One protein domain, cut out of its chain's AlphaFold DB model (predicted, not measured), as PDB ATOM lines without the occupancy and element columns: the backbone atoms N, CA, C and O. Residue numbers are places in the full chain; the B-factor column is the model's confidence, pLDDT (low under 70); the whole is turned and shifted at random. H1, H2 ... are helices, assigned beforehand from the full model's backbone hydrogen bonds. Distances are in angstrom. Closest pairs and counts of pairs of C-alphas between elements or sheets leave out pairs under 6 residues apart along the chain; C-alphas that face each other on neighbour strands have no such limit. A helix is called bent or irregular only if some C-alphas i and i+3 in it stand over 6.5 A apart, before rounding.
ATOM      1  N   THR A   6      54.772  -1.506  90.577       84.62
ATOM      2  CA  THR A   6      54.542  -2.934  90.870       84.62
ATOM      3  C   THR A   6      55.057  -3.861  89.765       84.62
ATOM      4  O   THR A   6      55.413  -5.001  90.053       84.62
ATOM      5  N   ILE A   7      55.183  -3.365  88.529       84.62
ATOM      6  CA  ILE A   7      55.743  -4.101  87.384       84.62
ATOM      7  C   ILE A   7      57.228  -4.442  87.623       84.62
ATOM      8  O   ILE A   7      57.701  -5.492  87.193       84.62
ATOM      9  N   LEU A   8      57.958  -3.592  88.356       79.38
ATOM     10  CA  LEU A   8      59.336  -3.865  88.771       79.38
ATOM     11  C   LEU A   8      59.412  -4.612  90.101       79.38
ATOM     12  O   LEU A   8      60.166  -5.572  90.220       79.38
ATOM     13  N   HIS A   9      58.671  -4.151  91.110       73.06
ATOM     14  CA  HIS A   9      58.925  -4.545  92.501       73.06
ATOM     15  C   HIS A   9      58.120  -5.754  92.983       73.06
ATOM     16  O   HIS A   9      58.437  -6.303  94.034       73.06
ATOM     17  N   TRP A  10      57.041  -6.136  92.289       71.44
ATOM     18  CA  TRP A  10      56.097  -7.166  92.749       71.44
ATOM     19  C   TRP A  10      56.029  -8.370  91.794       71.44
ATOM     20  O   TRP A  10      55.001  -9.044  91.739       71.44
ATOM     21  N   LYS A  11      57.101  -8.665  91.045       60.97
ATOM     22  CA  LYS A  11      57.138  -9.777  90.071       60.97
ATOM     23  C   LYS A  11      56.727 -11.119  90.686       60.97
ATOM     24  O   LYS A  11      55.952 -11.857  90.090       60.97
ATOM     25  N   ASP A  12      57.127 -11.357  91.926       58.47
ATOM     26  CA  ASP A  12      56.913 -12.616  92.660       58.47
ATOM     27  C   ASP A  12      55.487 -12.740  93.229       58.47
ATOM     28  O   ASP A  12      55.015 -13.822  93.577       58.47
ATOM     29  N   PHE A  13      54.777 -11.611  93.324       63.78
ATOM     30  CA  PHE A  13      53.399 -11.519  93.816       63.78
ATOM     31  C   PHE A  13      52.378 -11.296  92.686       63.78
ATOM     32  O   PHE A  13      51.201 -11.630  92.829       63.78
ATOM     33  N   ARG A  14      52.816 -10.744  91.548       72.31
ATOM     34  CA  ARG A  14      52.014 -10.480  90.347       72.31
ATOM     35  C   ARG A  14      52.811 -10.813  89.066       72.31
ATOM     36  O   ARG A  14      53.010  -9.917  88.246       72.31
ATOM     37  N   PRO A  15      53.217 -12.077  88.826       75.12
ATOM     38  CA  PRO A  15      54.043 -12.443  87.663       75.12
ATOM     39  C   PRO A  15      53.392 -12.091  86.315       75.12
ATOM     40  O   PRO A  15      54.078 -11.764  85.352       75.12
ATOM     41  N   LEU A  16      52.055 -12.036  86.269       82.25
ATOM     42  CA  LEU A  16      51.286 -11.561  85.113       82.25
ATOM     43  C   LEU A  16      51.645 -10.129  84.658       82.25
ATOM     44  O   LEU A  16      51.414  -9.797  83.497       82.25
ATOM     45  N   MET A  17      52.227  -9.287  85.524       81.31
ATOM     46  CA  MET A  17      52.663  -7.932  85.156       81.31
ATOM     47  C   MET A  17      53.839  -7.925  84.170       81.31
ATOM     48  O   MET A  17      53.943  -7.000  83.369       81.31
ATOM     49  N   ASP A  18      54.684  -8.962  84.158       79.81
ATOM     50  CA  ASP A  18      55.828  -9.059  83.236       79.81
ATOM     51  C   ASP A  18      55.368  -9.168  81.764       79.81
ATOM     52  O   ASP A  18      56.056  -8.736  80.839       79.81
ATOM     53  N   HIS A  19      54.138  -9.643  81.523       84.56
ATOM     54  CA  HIS A  19      53.532  -9.682  80.188       84.56
ATOM     55  C   HIS A  19      53.162  -8.291  79.640       84.56
ATOM     56  O   HIS A  19      52.960  -8.158  78.428       84.56
ATOM     57  N   LEU A  20      53.103  -7.241  80.473       84.88
ATOM     58  CA  LEU A  20      52.736  -5.888  80.029       84.88
ATOM     59  C   LEU A  20      53.742  -5.282  79.039       84.88
ATOM     60  O   LEU A  20      53.349  -4.439  78.235       84.88
ATOM     61  N   LYS A  21      54.983  -5.785  78.991       84.06
ATOM     62  CA  LYS A  21      55.976  -5.461  77.946       84.06
ATOM     63  C   LYS A  21      55.523  -5.793  76.517       84.06
ATOM     64  O   LYS A  21      56.121  -5.329  75.556       84.06
ATOM     65  N   THR A  22      54.469  -6.601  76.365       87.38
ATOM     66  CA  THR A  22      53.870  -6.934  75.060       87.38
ATOM     67  C   THR A  22      52.745  -5.986  74.637       87.38
ATOM     68  O   THR A  22      52.262  -6.089  73.513       87.38
ATOM     69  N   ILE A  23      52.299  -5.055  75.494       85.56
ATOM     70  CA  ILE A  23      51.150  -4.195  75.165       85.56
ATOM     71  C   ILE A  23      51.470  -3.233  74.010       85.56
ATOM     72  O   ILE A  23      50.631  -2.999  73.148       85.56
ATOM     73  N   THR A  24      52.704  -2.726  73.975       80.81
ATOM     74  CA  THR A  24      53.221  -1.762  72.994       80.81
ATOM     75  C   THR A  24      53.403  -2.386  71.614       80.81
ATOM     76  O   THR A  24      53.145  -1.733  70.606       80.81
ATOM     77  N   THR A  25      53.794  -3.662  71.560       86.06
ATOM     78  CA  THR A  25      53.949  -4.424  70.313       86.06
ATOM     79  C   THR A  25      52.633  -5.024  69.818       86.06
ATOM     80  O   THR A  25      52.439  -5.143  68.610       86.06
ATOM     81  N   ARG A  26      51.711  -5.381  70.724       89.81
ATOM     82  CA  ARG A  26      50.408  -5.978  70.382       89.81
ATOM     83  C   ARG A  26      49.331  -4.952  70.018       89.81
ATOM     84  O   ARG A  26      48.415  -5.293  69.276       89.81
ATOM     85  N   PHE A  27      49.437  -3.722  70.520       88.69
ATOM     86  CA  PHE A  27      48.492  -2.631  70.258       88.69
ATOM     87  C   PHE A  27      49.216  -1.359  69.769       88.69
ATOM     88  O   PHE A  27      49.160  -0.318  70.431       88.69
ATOM     89  N   PRO A  28      49.920  -1.420  68.620       86.44
ATOM     90  CA  PRO A  28      50.634  -0.271  68.077       86.44
ATOM     91  C   PRO A  28      49.673   0.897  67.813       86.44
ATOM     92  O   PRO A  28      48.566   0.712  67.313       86.44
ATOM     93  N   GLY A  29      50.102   2.110  68.164       85.19
ATOM     94  CA  GLY A  29      49.297   3.331  68.035       85.19
ATOM     95  C   GLY A  29      48.305   3.597  69.177       85.19
ATOM     96  O   GLY A  29      47.773   4.704  69.245       85.19
ATOM     97  N   VAL A  30      48.082   2.659  70.107       90.44
ATOM     98  CA  VAL A  30      47.241   2.898  71.297       90.44
ATOM     99  C   VAL A  30      48.054   3.626  72.383       90.44
ATOM    100  O   VAL A  30      49.069   3.091  72.832       90.44
ATOM    101  N   PRO A  31      47.641   4.821  72.858       88.62
ATOM    102  CA  PRO A  31      48.385   5.547  73.887       88.62
ATOM    103  C   PRO A  31      48.366   4.832  75.247       88.62
ATOM    104  O   PRO A  31      47.308   4.629  75.846       88.62
ATOM    105  N   VAL A  32      49.544   4.505  75.783       87.94
ATOM    106  CA  VAL A  32      49.692   3.882  77.108       87.94
ATOM    107  C   VAL A  32      50.018   4.948  78.154       87.94
ATOM    108  O   VAL A  32      51.093   5.538  78.140       87.94
ATOM    109  N   THR A  33      49.105   5.166  79.104       91.50
ATOM    110  CA  THR A  33      49.383   5.960  80.315       91.50
ATOM    111  C   THR A  33      49.844   5.044  81.448       91.50
ATOM    112  O   THR A  33      49.204   4.020  81.713       91.50
ATOM    113  N   ILE A  34      50.922   5.425  82.136       90.19
ATOM    114  CA  ILE A  34      51.458   4.741  83.319       90.19
ATOM    115  C   ILE A  34      51.457   5.737  84.482       90.19
ATOM    116  O   ILE A  34      52.095   6.782  84.392       90.19
ATOM    117  N   ALA A  35      50.740   5.414  85.557       91.69
ATOM    118  CA  ALA A  35      50.680   6.195  86.789       91.69
ATOM    119  C   ALA A  35      51.379   5.456  87.943       91.69
ATOM    120  O   ALA A  35      51.448   4.226  87.959       91.69
ATOM    121  N   THR A  36      51.941   6.213  88.885       89.00
ATOM    122  CA  THR A  36      52.545   5.723  90.135       89.00
ATOM    123  C   THR A  36      52.787   6.909  91.072       89.00
ATOM    124  O   THR A  36      53.132   7.994  90.603       89.00
ATOM    125  N   ALA A  37      52.617   6.718  92.381       84.12
ATOM    126  CA  ALA A  37      52.834   7.778  93.373       84.12
ATOM    127  C   ALA A  37      54.319   8.001  93.727       84.12
ATOM    128  O   ALA A  37      54.710   9.108  94.085       84.12
ATOM    129  N   SER A  38      55.146   6.957  93.631       82.50
ATOM    130  CA  SER A  38      56.558   6.972  94.030       82.50
ATOM    131  C   SER A  38      57.378   6.089  93.090       82.50
ATOM    132  O   SER A  38      57.137   4.885  93.002       82.50
ATOM    133  N   LEU A  39      58.332   6.681  92.368       86.75
ATOM    134  CA  LEU A  39      59.236   5.977  91.455       86.75
ATOM    135  C   LEU A  39      60.530   6.785  91.321       86.75
ATOM    136  O   LEU A  39      60.478   7.967  90.983       86.75
ATOM    137  N   THR A  40      61.681   6.175  91.607       87.50
ATOM    138  CA  THR A  40      62.986   6.849  91.472       87.50
ATOM    139  C   THR A  40      63.348   7.066  89.999       87.50
ATOM    140  O   THR A  40      62.761   6.447  89.109       87.50
ATOM    141  N   LEU A  41      64.359   7.896  89.710       85.81
ATOM    142  CA  LEU A  41      64.898   8.004  88.345       85.81
ATOM    143  C   LEU A  41      65.411   6.649  87.821       85.81
ATOM    144  O   LEU A  41      65.256   6.356  86.636       85.81
ATOM    145  N   ALA A  42      65.965   5.819  88.709       85.00
ATOM    146  CA  ALA A  42      66.432   4.470  88.406       85.00
ATOM    147  C   ALA A  42      65.270   3.562  88.001       85.00
ATOM    148  O   ALA A  42      65.256   2.998  86.910       85.00
ATOM    149  N   ASP A  43      64.251   3.488  88.858       86.50
ATOM    150  CA  ASP A  43      63.076   2.650  88.646       86.50
ATOM    151  C   ASP A  43      62.244   3.151  87.451       86.50
ATOM    152  O   ASP A  43      61.645   2.352  86.740       86.50
ATOM    153  N   ARG A  44      62.279   4.451  87.131       89.19
ATOM    154  CA  ARG A  44      61.710   4.995  85.887       89.19
ATOM    155  C   ARG A  44      62.428   4.471  84.646       89.19
ATOM    156  O   ARG A  44      61.765   4.010  83.720       89.19
ATOM    157  N   THR A  45      63.758   4.517  84.621       88.62
ATOM    158  CA  THR A  45      64.558   3.979  83.507       88.62
ATOM    159  C   THR A  45      64.375   2.466  83.382       88.62
ATOM    160  O   THR A  45      64.107   1.969  82.290       88.62
ATOM    161  N   ASN A  46      64.408   1.739  84.501       88.19
ATOM    162  CA  ASN A  46      64.176   0.296  84.543       88.19
ATOM    163  C   ASN A  46      62.773  -0.079  84.038       88.19
ATOM    164  O   ASN A  46      62.636  -1.046  83.293       88.19
ATOM    165  N   LEU A  47      61.737   0.693  84.388       88.50
ATOM    166  CA  LEU A  47      60.356   0.452  83.960       88.50
ATOM    167  C   LEU A  47      60.168   0.700  82.457       88.50
ATOM    168  O   LEU A  47      59.540  -0.113  81.781       88.50
ATOM    169  N   LEU A  48      60.737   1.786  81.928       89.50
ATOM    170  CA  LEU A  48      60.708   2.089  80.492       89.50
ATOM    171  C   LEU A  48      61.453   1.022  79.679       89.50
ATOM    172  O   LEU A  48      60.894   0.491  78.719       89.50
ATOM    173  N   ASN A  49      62.654   0.633  80.120       89.00
ATOM    174  CA  ASN A  49      63.433  -0.445  79.506       89.00
ATOM    175  C   ASN A  49      62.683  -1.786  79.550       89.00
ATOM    176  O   ASN A  49      62.615  -2.489  78.547       89.00
ATOM    177  N   HIS A  50      62.080  -2.133  80.692       86.62
ATOM    178  CA  HIS A  50      61.354  -3.393  80.862       86.62
ATOM    179  C   HIS A  50      60.087  -3.483  79.995       86.62
ATOM    180  O   HIS A  50      59.743  -4.570  79.533       86.62
ATOM    181  N   LEU A  51      59.413  -2.356  79.745       87.56
ATOM    182  CA  LEU A  51      58.245  -2.270  78.861       87.56
ATOM    183  C   LEU A  51      58.603  -2.032  77.379       87.56
ATOM    184  O   LEU A  51      57.699  -1.865  76.556       87.56
ATOM    185  N   SER A  52      59.896  -2.004  77.036       87.38
ATOM    186  CA  SER A  52      60.408  -1.668  75.699       87.38
ATOM    187  C   SER A  52      59.902  -0.313  75.170       87.38
ATOM    188  O   SER A  52      59.595  -0.177  73.986       87.38
ATOM    189  N   ILE A  53      59.792   0.692  76.047       86.44
ATOM    190  CA  ILE A  53      59.356   2.057  75.712       86.44
ATOM    191  C   ILE A  53      60.589   2.973  75.627       86.44
ATOM    192  O   ILE A  53      61.177   3.288  76.664       86.44
ATOM    193  N   PRO A  54      60.975   3.469  74.434       84.31
ATOM    194  CA  PRO A  54      62.025   4.477  74.306       84.31
ATOM    195  C   PRO A  54      61.673   5.749  75.099       84.31
ATOM    196  O   PRO A  54      60.572   6.278  74.903       84.31
ATOM    197  N   PRO A  55      62.579   6.306  75.930       84.06
ATOM    198  CA  PRO A  55      62.309   7.530  76.690       84.06
ATOM    199  C   PRO A  55      61.864   8.716  75.822       84.06
ATOM    200  O   PRO A  55      60.999   9.483  76.234       84.06
ATOM    201  N   SER A  56      62.373   8.820  74.591       87.06
ATOM    202  CA  SER A  56      61.993   9.834  73.596       87.06
ATOM    203  C   SER A  56      60.546   9.731  73.095       87.06
ATOM    204  O   SER A  56      60.006  10.717  72.598       87.06
ATOM    205  N   SER A  57      59.898   8.572  73.242       85.12
ATOM    206  CA  SER A  57      58.476   8.372  72.917       85.12
ATOM    207  C   SER A  57      57.545   8.562  74.124       85.12
ATOM    208  O   SER A  57      56.323   8.538  73.978       85.12
ATOM    209  N   CYS A  58      58.101   8.766  75.325       87.94
ATOM    210  CA  CYS A  58      57.345   8.872  76.567       87.94
ATOM    211  C   CYS A  58      57.257  10.328  77.052       87.94
ATOM    212  O   CYS A  58      58.251  10.924  77.472       87.94
TER     213      CYS A  58
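AT A GLANCE: This is residues 6 to 58 of the 753 residues of the protein "Helicase C-terminal domain-containing protein" of Peniophora sp. CONT (UniProt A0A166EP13). Two longer helices, H2 and H3, stand steeply to each other, with the end of H3 near the middle of H2 and short H1 near both. Residues 27 to 40 run back from the end of H2 to the start of H3. The 53 printed residues, under half of them in H1, H2 and H3 in that order, are all helix by class, with no named strand; the whole is compact, radius of gyration of the C-alphas 11.2 A, spanning 29 by 24 by 17 A.

IN THESE COORDINATES: H1, residues 6 to 9, begins at C-alpha 6 (54.542, -2.934, 90.870). H2, residues 15 to 26, measures 18.8 A; it is irregular, but only just: C-alphas 21 and 24 are 6.8 A apart. H3, residues 41 to 50, measures 14.1 A and ends at C-alpha 50 (61.354, -3.393, 80.862).

HOW THE PARTS SIT: H1 only just touches H2, by residues 17 to 18 of H2 alone, with 3 pairs of C-alphas within 8 A; the closest, Ile 7 and Met 17, are 5.4 A apart. H1 touches H3, closest C-alphas Leu 8 and Leu 47, 6.5 A. H2 and H3 are close but not clearly touching, closest C-alphas Lys 21 and His 50, 6.5 A, at a steep tilt of 68 degrees, only just short of about perpendicular, the same way. Every O i to N i+4 pair is within hydrogen-bond range in H3, 1 of 8 in H2, with 6 of 9 O i to N i+3 pairs; H1 is too short for an i+4 pair.

THE WHOLE: The C-alphas farthest apart, Phe 13 and Ser 56, are 30.6 A apart. The printed part has no cut; the link from H1 to H2 is tight, that from H2 to H3 long. Residues 11 to 13 have pLDDT under 70.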